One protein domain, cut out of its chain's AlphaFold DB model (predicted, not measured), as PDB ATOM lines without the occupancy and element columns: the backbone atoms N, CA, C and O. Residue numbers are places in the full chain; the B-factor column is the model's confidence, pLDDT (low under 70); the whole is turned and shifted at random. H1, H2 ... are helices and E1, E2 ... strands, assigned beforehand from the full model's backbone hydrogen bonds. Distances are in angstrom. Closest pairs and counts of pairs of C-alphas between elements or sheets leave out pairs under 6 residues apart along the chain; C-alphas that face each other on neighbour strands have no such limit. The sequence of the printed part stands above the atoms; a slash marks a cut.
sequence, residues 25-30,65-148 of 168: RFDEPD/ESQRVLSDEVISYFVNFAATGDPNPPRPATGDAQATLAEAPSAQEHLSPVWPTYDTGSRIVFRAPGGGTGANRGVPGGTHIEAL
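This is residues 25 to 30 and 65 to 148 of the 168 residues of the protein "COesterase domain-containing protein" of Thanatephorus cucumeris (strain AG1-IB / isolate 7/3/14) (UniProt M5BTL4). With little regular structure, this is one long helix, H1, beside a small antiparallel hairpin of E1 and E2, with long loops joining them. The printed part has 90 residues, with H1, E1 and E2 in that order; the class is mixed, and named elements hold only 29 residues. It is compact, with a radius of gyration of the C-alphas of 13.2 A and spans of 36 by 34 by 24 A.

Start at residues 25 to 26, paired in parallel with residues 125 to 126 of E1, residues 122 to 126. In H1, residues 65 to 84, every O i to N i+4 pair is within hydrogen-bond range. The closest C-alphas of H1 and E1, Leu 70 and Phe 126, are 7.3 A apart. E1 and E2, residues 144 to 147, form an antiparallel hairpin at 145 degrees; N 125 and O 144, 2.8 A apart, are within hydrogen-bond range. H1 and E2 are apart.

Find C-alpha 65 at (31.230, -54.708, -42.326); H1 runs 28.8 A to C-alpha 84. E1 spans 13.2 A; E2 runs 10.3 A to C-alpha 147 at (8.161, -47.400, -28.312).

Residues 31 to 64 are not printed; C-alphas 30 and 65 are 14.5 A apart. Both links, H1 to E1 and E1 to E2, are long. Residues 90 to 110 have pLDDT under 70.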
ATOM      1  N   ARG A  25      16.750 -53.344 -26.830       94.81
ATOM      2  CA  ARG A  25      16.460 -54.634 -27.455       94.81
ATOM      3  C   ARG A  25      17.580 -54.962 -28.429       94.81
ATOM      4  O   ARG A  25      17.976 -54.118 -29.224       94.81
ATOM      5  N   PHE A  26      18.073 -56.191 -28.380       94.88
ATOM      6  CA  PHE A  26      19.041 -56.675 -29.356       94.88
ATOM      7  C   PHE A  26      18.309 -57.426 -30.471       94.88
ATOM      8  O   PHE A  26      17.573 -58.373 -30.191       94.88
ATOM      9  N   ASP A  27      18.462 -56.977 -31.715       94.19
ATOM     10  CA  ASP A  27      17.782 -57.529 -32.895       94.19
ATOM     11  C   ASP A  27      18.773 -57.983 -33.967       94.19
ATOM     12  O   ASP A  27      18.462 -57.981 -35.152       94.19
ATOM     13  N   GLU A  28      19.984 -58.354 -33.568       93.25
ATOM     14  CA  GLU A  28      20.999 -58.847 -34.488       93.25
ATOM     15  C   GLU A  28      21.318 -60.314 -34.164       93.25
ATOM     16  O   GLU A  28      21.644 -60.638 -33.016       93.25
ATOM     17  N   PRO A  29      21.155 -61.241 -35.124       89.94
ATOM     18  CA  PRO A  29      21.422 -62.648 -34.881       89.94
ATOM     19  C   PRO A  29      22.923 -62.955 -34.823       89.94
ATOM     20  O   PRO A  29      23.751 -62.292 -35.444       89.94
ATOM     21  N   ASP A  30      23.255 -64.038 -34.120       86.50
ATOM     22  CA  ASP A  30      24.576 -64.661 -34.204       86.50
ATOM     23  C   ASP A  30      24.681 -65.511 -35.498       86.50
ATOM     24  O   ASP A  30      23.662 -65.821 -36.129       86.50
ATOM     25  N   GLU A  65      31.019 -56.164 -42.406       89.31
ATOM     26  CA  GLU A  65      31.230 -54.708 -42.326       89.31
ATOM     27  C   GLU A  65      30.086 -53.988 -41.589       89.31
ATOM     28  O   GLU A  65      30.340 -53.169 -40.709       89.31
ATOM     29  N   SER A  66      28.826 -54.350 -41.855       87.62
ATOM     30  CA  SER A  66      27.671 -53.766 -41.157       87.62
ATOM     31  C   SER A  66      27.621 -54.146 -39.674       87.62
ATOM     32  O   SER A  66      27.237 -53.335 -38.833       87.62
ATOM     33  N   GLN A  67      28.040 -55.363 -39.333       91.06
ATOM     34  CA  GLN A  67      28.129 -55.815 -37.946       91.06
ATOM     35  C   GLN A  67      29.288 -55.159 -37.194       91.06
ATOM     36  O   GLN A  67      29.163 -54.916 -36.000       91.06
ATOM     37  N   ARG A  68      30.385 -54.818 -37.882       91.62
ATOM     38  CA  ARG A  68      31.471 -54.019 -37.306       91.62
ATOM     39  C   ARG A  68      30.990 -52.620 -36.929       91.62
ATOM     40  O   ARG A  68      31.221 -52.205 -35.803       91.62
ATOM     41  N   VAL A  69      30.227 -51.960 -37.804       88.19
ATOM     42  CA  VAL A  69      29.597 -50.665 -37.483       88.19
ATOM     43  C   VAL A  69      28.703 -50.775 -36.242       88.19
ATOM     44  O   VAL A  69      28.792 -49.938 -35.347       88.19
ATOM     45  N   LEU A  70      27.883 -51.830 -36.148       91.31
ATOM     46  CA  LEU A  70      27.068 -52.073 -34.953       91.31
ATOM     47  C   LEU A  70      27.928 -52.327 -33.705       91.31
ATOM     48  O   LEU A  70      27.605 -51.824 -32.634       91.31
ATOM     49  N   SER A  71      28.992 -53.121 -33.825       93.56
ATOM     50  CA  SER A  71      29.916 -53.418 -32.725       93.56
ATOM     51  C   SER A  71      30.510 -52.137 -32.151       93.56
ATOM     52  O   SER A  71      30.392 -51.895 -30.950       93.56
ATOM     53  N   ASP A  72      31.058 -51.279 -33.013       90.06
ATOM     54  CA  ASP A  72      31.663 -50.012 -32.607       90.06
ATOM     55  C   ASP A  72      30.630 -49.103 -31.917       90.06
ATOM     56  O   ASP A  72      30.912 -48.507 -30.874       90.06
ATOM     57  N   GLU A  73      29.407 -49.034 -32.459       90.44
ATOM     58  CA  GLU A  73      28.301 -48.260 -31.888       90.44
ATOM     59  C   GLU A  73      27.916 -48.757 -30.490       90.44
ATOM     60  O   GLU A  73      27.873 -47.977 -29.534       90.44
ATOM     61  N   VAL A  74      27.647 -50.057 -30.356       93.38
ATOM     62  CA  VAL A  74      27.242 -50.660 -29.082       93.38
ATOM     63  C   VAL A  74      28.353 -50.463 -28.051       93.38
ATOM     64  O   VAL A  74      28.085 -49.975 -26.953       93.38
ATOM     65  N   ILE A  75      29.608 -50.761 -28.401       93.75
ATOM     66  CA  ILE A  75      30.756 -50.564 -27.506       93.75
ATOM     67  C   ILE A  75      30.845 -49.099 -27.061       93.75
ATOM     68  O   ILE A  75      31.031 -48.845 -25.870       93.75
ATOM     69  N   SER A  76      30.647 -48.138 -27.967       91.62
ATOM     70  CA  SER A  76      30.658 -46.711 -27.628       91.62
ATOM     71  C   SER A  76      29.609 -46.352 -26.570       91.62
ATOM     72  O   SER A  76      29.957 -45.744 -25.554       91.62
ATOM     73  N   TYR A  77      28.353 -46.786 -26.736       94.19
ATOM     74  CA  TYR A  77      27.306 -46.535 -25.737       94.19
ATOM     75  C   TYR A  77      27.639 -47.145 -24.372       94.19
ATOM     76  O   TYR A  77      27.499 -46.483 -23.341       94.19
ATOM     77  N   PHE A  78      28.091 -48.402 -24.345       95.06
ATOM     78  CA  PHE A  78      28.416 -49.086 -23.091       95.06
ATOM     79  C   PHE A  78      29.623 -48.453 -22.385       95.06
ATOM     80  O   PHE A  78      29.603 -48.299 -21.162       95.06
ATOM     81  N   VAL A  79      30.649 -48.035 -23.133       93.94
ATOM     82  CA  VAL A  79      31.822 -47.339 -22.582       93.94
ATOM     83  C   VAL A  79      31.442 -45.961 -22.035       93.94
ATOM     84  O   VAL A  79      31.848 -45.625 -20.921       93.94
ATOM     85  N   ASN A  80      30.625 -45.185 -22.752       93.06
ATOM     86  CA  ASN A  80      30.137 -43.886 -22.270       93.06
ATOM     87  C   ASN A  80      29.326 -44.034 -20.980       93.06
ATOM     88  O   ASN A  80      29.560 -43.300 -20.013       93.06
ATOM     89  N   PHE A  81      28.437 -45.031 -20.928       94.62
ATOM     90  CA  PHE A  81      27.652 -45.315 -19.733       94.62
ATOM     91  C   PHE A  81      28.544 -45.715 -18.557       94.62
ATOM     92  O   PHE A  81      28.377 -45.195 -17.457       94.62
ATOM     93  N   ALA A  82      29.533 -46.583 -18.782       94.94
ATOM     94  CA  ALA A  82      30.482 -46.976 -17.745       94.94
ATOM     95  C   ALA A  82      31.299 -45.784 -17.216       94.94
ATOM     96  O   ALA A  82      31.601 -45.725 -16.024       94.94
ATOM     97  N   ALA A  83      31.644 -44.832 -18.084       93.44
ATOM     98  CA  ALA A  83      32.435 -43.662 -17.721       93.44
ATOM     99  C   ALA A  83      31.622 -42.559 -17.023       93.44
ATOM    100  O   ALA A  83      32.162 -41.861 -16.163       93.44
ATOM    101  N   THR A  84      30.352 -42.365 -17.396       93.06
ATOM    102  CA  THR A  84      29.587 -41.157 -17.023       93.06
ATOM    103  C   THR A  84      28.216 -41.423 -16.403       93.06
ATOM    104  O   THR A  84      27.638 -40.526 -15.789       93.06
ATOM    105  N   GLY A  85      27.684 -42.638 -16.535       92.19
ATOM    106  CA  GLY A  85      26.297 -42.970 -16.203       92.19
ATOM    107  C   GLY A  85      25.269 -42.552 -17.264       92.19
ATOM    108  O   GLY A  85      24.078 -42.778 -17.056       92.19
ATOM    109  N   ASP A  86      25.700 -41.975 -18.389       93.00
ATOM    110  CA  ASP A  86      24.882 -41.676 -19.570       93.00
ATOM    111  C   ASP A  86      25.499 -42.399 -20.783       93.00
ATOM    112  O   ASP A  86      26.696 -42.241 -21.038       93.00
ATOM    113  N   PRO A  87      24.750 -43.245 -21.515       94.75
ATOM    114  CA  PRO A  87      25.295 -43.933 -22.681       94.75
ATOM    115  C   PRO A  87      25.560 -42.973 -23.852       94.75
ATOM    116  O   PRO A  87      26.339 -43.287 -24.753       94.75
ATOM    117  N   ASN A  88      24.919 -41.806 -23.874       92.12
ATOM    118  CA  ASN A  88      25.042 -40.870 -24.977       92.12
ATOM    119  C   ASN A  88      26.385 -40.127 -24.918       92.12
ATOM    120  O   ASN A  88      26.833 -39.736 -23.838       92.12
ATOM    121  N   PRO A  89      27.032 -39.880 -26.071       77.31
ATOM    122  CA  PRO A  89      28.235 -39.065 -26.093       77.31
ATOM    123  C   PRO A  89      27.915 -37.640 -25.604       77.31
ATOM    124  O   PRO A  89      26.802 -37.146 -25.826       77.31
ATOM    125  N   PRO A  90      28.883 -36.931 -24.994       65.94
ATOM    126  CA  PRO A  90      28.721 -35.520 -24.671       65.94
ATOM    127  C   PRO A  90      28.299 -34.749 -25.926       65.94
ATOM    128  O   PRO A  90      28.953 -34.864 -26.964       65.94
ATOM    129  N   ARG A  91      27.210 -33.969 -25.852       56.00
ATOM    130  CA  ARG A  91      26.759 -33.165 -27.000       56.00
ATOM    131  C   ARG A  91      27.904 -32.259 -27.464       56.00
ATOM    132  O   ARG A  91      28.379 -31.456 -26.654       56.00
ATOM    133  N   PRO A  92      28.329 -32.317 -28.740       48.62
ATOM    134  CA  PRO A  92      29.180 -31.270 -29.274       48.62
ATOM    135  C   PRO A  92      28.417 -29.940 -29.200       48.62
ATOM    136  O   PRO A  92      27.201 -29.893 -29.379       48.62
ATOM    137  N   ALA A  93      29.123 -28.843 -28.924       41.56
ATOM    138  CA  ALA A  93      28.549 -27.505 -28.737       41.56
ATOM    139  C   ALA A  93      27.857 -26.921 -29.997       41.56
ATOM    140  O   ALA A  93      27.427 -25.769 -29.993       41.56
ATOM    141  N   THR A  94      27.737 -27.699 -31.073       42.94
ATOM    142  CA  THR A  94      27.221 -27.309 -32.386       42.94
ATOM    143  C   THR A  94      26.397 -28.448 -32.994       42.94
ATOM    144  O   THR A  94      26.976 -29.428 -33.445       42.94
ATOM    145  N   GLY A  95      25.069 -28.281 -33.007       41.31
ATOM    146  CA  GLY A  95      24.101 -28.896 -33.934       41.31
ATOM    147  C   GLY A  95      24.093 -30.422 -34.109       41.31
ATOM    148  O   GLY A  95      24.852 -30.957 -34.904       41.31
ATOM    149  N   ASP A  96      23.146 -31.078 -33.434       38.84
ATOM    150  CA  ASP A  96      22.323 -32.229 -33.866       38.84
ATOM    151  C   ASP A  96      22.941 -33.460 -34.577       38.84
ATOM    152  O   ASP A  96      22.203 -34.216 -35.206       38.84
ATOM    153  N   ALA A  97      24.234 -33.761 -34.420       41.47
ATOM    154  CA  ALA A  97      24.798 -35.052 -34.847       41.47
ATOM    155  C   ALA A  97      25.659 -35.709 -33.751       41.47
ATOM    156  O   ALA A  97      26.605 -35.114 -33.230       41.47
ATOM    157  N   GLN A  98      25.308 -36.949 -33.391       47.25
ATOM    158  CA  GLN A  98      26.082 -37.827 -32.505       47.25
ATOM    159  C   GLN A  98      27.266 -38.442 -33.266       47.25
ATOM    160  O   GLN A  98      27.205 -38.627 -34.479       47.25
ATOM    161  N   ALA A  99      28.363 -38.692 -32.543       41.47
ATOM    162  CA  ALA A  99      29.679 -39.054 -33.065       41.47
ATOM    163  C   ALA A  99      29.642 -40.118 -34.180       41.47
ATOM    164  O   ALA A  99      29.235 -41.254 -33.959       41.47
ATOM    165  N   THR A 100      30.134 -39.754 -35.364       42.22
ATOM    166  CA  THR A 100      30.400 -40.685 -36.462       42.22
ATOM    167  C   THR A 100      31.583 -41.576 -36.088       42.22
ATOM    168  O   THR A 100      32.714 -41.090 -35.999       42.22
ATOM    169  N   LEU A 101      31.347 -42.872 -35.892       44.56
ATOM    170  CA  LEU A 101      32.410 -43.878 -35.862       44.56
ATOM    171  C   LEU A 101      32.922 -44.055 -37.295       44.56
ATOM    172  O   LEU A 101      32.361 -44.779 -38.113       44.56
ATOM    173  N   ALA A 102      33.931 -43.259 -37.632       38.50
ATOM    174  CA  ALA A 102      34.464 -43.130 -38.974       38.50
ATOM    175  C   ALA A 102      35.599 -44.132 -39.219       38.50
ATOM    176  O   ALA A 102      36.744 -43.736 -39.075       38.50
ATOM    177  N   GLU A 103      35.305 -45.375 -39.633       38.41
ATOM    178  CA  GLU A 103      36.292 -46.264 -40.299       38.41
ATOM    179  C   GLU A 103      35.698 -47.252 -41.338       38.41
ATOM    180  O   GLU A 103      36.400 -48.144 -41.809       38.41
ATOM    181  N   ALA A 104      34.444 -47.094 -41.786       38.88
ATOM    182  CA  ALA A 104      33.883 -47.924 -42.864       38.88
ATOM    183  C   ALA A 104      33.602 -47.081 -44.129       38.88
ATOM    184  O   ALA A 104      32.706 -46.234 -44.109       38.88
ATOM    185  N   PRO A 105      34.334 -47.282 -45.245       38.38
ATOM    186  CA  PRO A 105      34.178 -46.490 -46.469       38.38
ATOM    187  C   PRO A 105      32.818 -46.675 -47.168       38.38
ATOM    188  O   PRO A 105      32.506 -45.901 -48.075       38.38
ATOM    189  N   SER A 106      31.990 -47.645 -46.749       42.38
ATOM    190  CA  SER A 106      30.594 -47.786 -47.186       42.38
ATOM    191  C   SER A 106      29.546 -47.544 -46.094       42.38
ATOM    192  O   SER A 106      28.365 -47.791 -46.343       42.38
ATOM    193  N   ALA A 107      29.927 -47.073 -44.900       44.62
ATOM    194  CA  ALA A 107      28.953 -46.631 -43.908       44.62
ATOM    195  C   ALA A 107      28.320 -45.322 -44.395       44.62
ATOM    196  O   ALA A 107      28.801 -44.228 -44.111       44.62
ATOM    197  N   GLN A 108      27.244 -45.441 -45.175       46.53
ATOM    198  CA  GLN A 108      26.246 -44.380 -45.299       46.53
ATOM    199  C   GLN A 108      25.988 -43.846 -43.896       46.53
ATOM    200  O   GLN A 108      25.662 -44.660 -43.037       46.53
ATOM    201  N   GLU A 109      26.217 -42.544 -43.691       51.31
ATOM    202  CA  GLU A 109      26.128 -41.810 -42.420       51.31
ATOM    203  C   GLU A 109      25.313 -42.566 -41.360       51.31
ATOM    204  O   GLU A 109      24.090 -42.438 -41.275       51.31
ATOM    205  N   HIS A 110      25.988 -43.425 -40.588       59.34
ATOM    206  CA  HIS A 110      25.332 -44.184 -39.531       59.34
ATOM    207  C   HIS A 110      25.203 -43.242 -38.344       59.34
ATOM    208  O   HIS A 110      26.134 -43.067 -37.559       59.34
ATOM    209  N   LEU A 111      24.066 -42.555 -38.285       70.69
ATOM    210  CA  LEU A 111      23.722 -41.687 -37.173       70.69
ATOM    211  C   LEU A 111      23.152 -42.539 -36.043       70.69
ATOM    212  O   LEU A 111      21.995 -42.962 -36.082       70.69
ATOM    213  N   SER A 112      23.978 -42.766 -35.030       82.69
ATOM    214  CA  SER A 112      23.566 -43.392 -33.780       82.69
ATOM    215  C   SER A 112      22.533 -42.507 -33.067       82.69
ATOM    216  O   SER A 112      22.846 -41.349 -32.785       82.69
ATOM    217  N   PRO A 113      21.309 -42.989 -32.779       90.56
ATOM    218  CA  PRO A 113      20.261 -42.175 -32.162       90.56
ATOM    219  C   PRO A 113      20.573 -41.816 -30.698       90.56
ATOM    220  O   PRO A 113      21.436 -42.394 -30.043       90.56
ATOM    221  N   VAL A 114      19.844 -40.873 -30.105       92.19
ATOM    222  CA  VAL A 114      19.907 -40.678 -28.647       92.19
ATOM    223  C   VAL A 114      19.275 -41.892 -27.983       92.19
ATOM    224  O   VAL A 114      18.113 -42.177 -28.252       92.19
ATOM    225  N   TRP A 115      20.012 -42.592 -27.121       94.56
ATOM    226  CA  TRP A 115      19.467 -43.658 -26.288       94.56
ATOM    227  C   TRP A 115      18.611 -43.007 -25.194       94.56
ATOM    228  O   TRP A 115      19.162 -42.351 -24.302       94.56
ATOM    229  N   PRO A 116      17.272 -43.131 -25.261       94.50
ATOM    230  CA  PRO A 116      16.399 -42.455 -24.323       94.50
ATOM    231  C   PRO A 116      16.393 -43.163 -22.967       94.50
ATOM    232  O   PRO A 116      16.618 -44.374 -22.869       94.50
ATOM    233  N   THR A 117      16.068 -42.408 -21.924       94.00
ATOM    234  CA  THR A 117      15.764 -42.970 -20.611       94.00
ATOM    235  C   THR A 117      14.438 -43.730 -20.655       94.00
ATOM    236  O   THR A 117      13.537 -43.421 -21.438       94.00
ATOM    237  N   TYR A 118      14.310 -44.755 -19.818       92.38
ATOM    238  CA  TYR A 118      13.193 -45.698 -19.838       92.38
ATOM    239  C   TYR A 118      11.825 -45.040 -19.601       92.38
ATOM    240  O   TYR A 118      10.818 -45.447 -20.179       92.38
ATOM    241  N   ASP A 119      11.785 -43.995 -18.777       92.06
ATOM    242  CA  ASP A 119      10.581 -43.223 -18.446       92.06
ATOM    243  C   ASP A 119       9.961 -42.487 -19.644       92.06
ATOM    244  O   ASP A 119       8.787 -42.126 -19.600       92.06
ATOM    245  N   THR A 120      10.698 -42.335 -20.747       93.31
ATOM    246  CA  THR A 120      10.158 -41.835 -22.023       93.31
ATOM    247  C   THR A 120       9.209 -42.821 -22.713       93.31
ATOM    248  O   THR A 120       8.594 -42.480 -23.724       93.31
ATOM    249  N   GLY A 121       9.100 -44.056 -22.211       93.00
ATOM    250  CA  GLY A 121       8.278 -45.099 -22.819       93.00
ATOM    251  C   GLY A 121       8.868 -45.654 -24.116       93.00
ATOM    252  O   GLY A 121       8.138 -46.234 -24.918       93.00
ATOM    253  N   SER A 122      10.170 -45.472 -24.344       94.38
ATOM    254  CA  SER A 122      10.885 -45.939 -25.534       94.38
ATOM    255  C   SER A 122      12.198 -46.631 -25.168       94.38
ATOM    256  O   SER A 122      12.728 -46.453 -24.073       94.38
ATOM    257  N   ARG A 123      12.739 -47.424 -26.097       94.81
ATOM    258  CA  ARG A 123      14.052 -48.072 -25.971       94.81
ATOM    259  C   ARG A 123      14.816 -48.041 -27.286       94.81
ATOM    260  O   ARG A 123      14.218 -47.951 -28.357       94.81
ATOM    261  N   ILE A 124      16.138 -48.156 -27.201       95.62
ATOM    262  CA  ILE A 124      16.979 -48.357 -28.382       95.62
ATOM    263  C   ILE A 124      16.907 -49.818 -28.840       95.62
ATOM    264  O   ILE A 124      16.822 -50.742 -28.027       95.62
ATOM    265  N   VAL A 125      16.944 -50.037 -30.146       95.12
ATOM    266  CA  VAL A 125      17.052 -51.353 -30.770       95.12
ATOM    267  C   VAL A 125      18.377 -51.416 -31.495       95.12
ATOM    268  O   VAL A 125      18.565 -50.683 -32.461       95.12
ATOM    269  N   PHE A 126      19.265 -52.305 -31.065       95.25
ATOM    270  CA  PHE A 126      20.546 -52.538 -31.722       95.25
ATOM    271  C   PHE A 126      20.384 -53.529 -32.868       95.25
ATOM    272  O   PHE A 126      19.917 -54.655 -32.663       95.25
ATOM    273  N   ARG A 127      20.757 -53.097 -34.076       93.06
ATOM    274  CA  ARG A 127      20.665 -53.891 -35.306       93.06
ATOM    275  C   ARG A 127      21.668 -53.387 -36.339       93.06
ATOM    276  O   ARG A 127      21.763 -52.178 -36.554       93.06
ATOM    277  N   ALA A 128      22.354 -54.298 -37.023       90.75
ATOM    278  CA  ALA A 128      23.286 -53.913 -38.074       90.75
ATOM    279  C   ALA A 128      22.517 -53.375 -39.296       90.75
ATOM    280  O   ALA A 128      21.399 -53.828 -39.558       90.75
ATOM    281  N   PRO A 129      23.086 -52.447 -40.084       85.94
ATOM    282  CA  PRO A 129      22.498 -52.042 -41.358       85.94
ATOM    283  C   PRO A 129      22.188 -53.249 -42.258       85.94
ATOM    284  O   PRO A 129      23.087 -54.000 -42.638       85.94
ATOM    285  N   GLY A 130      20.905 -53.457 -42.575       80.81
ATOM    286  CA  GLY A 130      20.451 -54.607 -43.375       80.81
ATOM    287  C   GLY A 130      20.502 -55.960 -42.645       80.81
ATOM    288  O   GLY A 130      20.266 -56.996 -43.265       80.81
ATOM    289  N   GLY A 131      20.807 -55.953 -41.344       86.88
ATOM    290  CA  GLY A 131      20.726 -57.100 -40.445       86.88
ATOM    291  C   GLY A 131      19.287 -57.376 -40.010       86.88
ATOM    292  O   GLY A 131      18.354 -57.242 -40.804       86.88
ATOM    293  N   GLY A 132      19.086 -57.750 -38.747       87.06
ATOM    294  CA  GLY A 132      17.742 -57.980 -38.203       87.06
ATOM    295  C   GLY A 132      17.316 -59.444 -38.113       87.06
ATOM    296  O   GLY A 132      17.874 -60.335 -38.756       87.06
ATOM    297  N   THR A 133      16.257 -59.678 -37.340       87.00
ATOM    298  CA  THR A 133      15.626 -60.994 -37.182       87.00
ATOM    299  C   THR A 133      14.209 -61.015 -37.760       87.00
ATOM    300  O   THR A 133      13.596 -59.970 -37.992       87.00
ATOM    301  N   GLY A 134      13.668 -62.209 -38.026       84.25
ATOM    302  CA  GLY A 134      12.300 -62.377 -38.531       84.25
ATOM    303  C   GLY A 134      11.975 -61.503 -39.752       84.25
ATOM    304  O   GLY A 134      12.702 -61.511 -40.743       84.25
ATOM    305  N   ALA A 135      10.880 -60.738 -39.673       81.69
ATOM    306  CA  ALA A 135      10.427 -59.845 -40.745       81.69
ATOM    307  C   ALA A 135      11.343 -58.630 -40.979       81.69
ATOM    308  O   ALA A 135      11.254 -58.000 -42.029       81.69
ATOM    309  N   ASN A 136      12.226 -58.312 -40.027       79.94
ATOM    310  CA  ASN A 136      13.173 -57.202 -40.131       79.94
ATOM    311  C   ASN A 136      14.481 -57.605 -40.821       79.94
ATOM    312  O   ASN A 136      15.315 -56.736 -41.073       79.94
ATOM    313  N   ARG A 137      14.679 -58.897 -41.112       81.38
ATOM    314  CA  ARG A 137      15.908 -59.414 -41.713       81.38
ATOM    315  C   ARG A 137      16.071 -58.925 -43.150       81.38
ATOM    316  O   ARG A 137      15.191 -59.139 -43.980       81.38
ATOM    317  N   GLY A 138      17.219 -58.322 -43.461       75.44
ATOM    318  CA  GLY A 138      17.507 -57.809 -44.806       75.44
ATOM    319  C   GLY A 138      16.741 -56.531 -45.151       75.44
ATOM    320  O   GLY A 138      16.892 -56.005 -46.253       75.44
ATOM    321  N   VAL A 139      15.923 -56.022 -44.225       76.75
ATOM    322  CA  VAL A 139      15.245 -54.738 -44.378       76.75
ATOM    323  C   VAL A 139      16.277 -53.637 -44.136       76.75
ATOM    324  O   VAL A 139      16.934 -53.651 -43.091       76.75
ATOM    325  N   PRO A 140      16.435 -52.675 -45.064       73.19
ATOM    326  CA  PRO A 140      17.328 -51.545 -44.855       73.19
ATOM    327  C   PRO A 140      17.024 -50.813 -43.542       73.19
ATOM    328  O   PRO A 140      15.867 -50.555 -43.208       73.19
ATOM    329  N   GLY A 141      18.080 -50.469 -42.809       73.75
ATOM    330  CA  GLY A 141      18.002 -49.771 -41.529       73.75
ATOM    331  C   GLY A 141      18.927 -50.395 -40.489       73.75
ATOM    332  O   GLY A 141      19.170 -51.599 -40.505       73.75
ATOM    333  N   GLY A 142      19.443 -49.561 -39.592       86.94
ATOM    334  CA  GLY A 142      20.299 -49.975 -38.484       86.94
ATOM    335  C   GLY A 142      19.588 -49.829 -37.144       86.94
ATOM    336  O   GLY A 142      18.370 -50.053 -37.038       86.94
ATOM    337  N   THR A 143      20.374 -49.434 -36.149       91.56
ATOM    338  CA  THR A 143      19.927 -49.044 -34.817       91.56
ATOM    339  C   THR A 143      18.864 -47.947 -34.878       91.56
ATOM    340  O   THR A 143      18.951 -47.020 -35.680       91.56
ATOM    341  N   HIS A 144      17.814 -48.074 -34.069       91.75
ATOM    342  CA  HIS A 144      16.685 -47.137 -34.056       91.75
ATOM    343  C   HIS A 144      15.988 -47.113 -32.694       91.75
ATOM    344  O   HIS A 144      16.257 -47.953 -31.837       91.75
ATOM    345  N   ILE A 145      15.083 -46.153 -32.497       94.25
ATOM    346  CA  ILE A 145      14.244 -46.064 -31.296       94.25
ATOM    347  C   ILE A 145      12.884 -46.699 -31.574       94.25
ATOM    348  O   ILE A 145      12.252 -46.398 -32.588       94.25
ATOM    349  N   GLU A 146      12.427 -47.555 -30.664       94.12
ATOM    350  CA  GLU A 146      11.068 -48.096 -30.665       94.12
ATOM    351  C   GLU A 146      10.332 -47.704 -29.380       94.12
ATOM    352  O   GLU A 146      10.932 -47.606 -28.306       94.12
ATOM    353  N   ALA A 147       9.018 -47.504 -29.485       96.19
ATOM    354  CA  ALA A 147       8.161 -47.400 -28.312       96.19
ATOM    355  C   ALA A 147       8.097 -48.757 -27.596       96.19
ATOM    356  O   ALA A 147       8.119 -49.814 -28.233       96.19
ATOM    357  N   LEU A 148       7.991 -48.736 -26.268       93.56
ATOM    358  CA  LEU A 148       7.731 -49.947 -25.498       93.56
ATOM    359  C   LEU A 148       6.337 -50.482 -25.857       93.56
ATOM    360  O   LEU A 148       5.347 -49.759 -25.786       93.56
TER     361      LEU A 148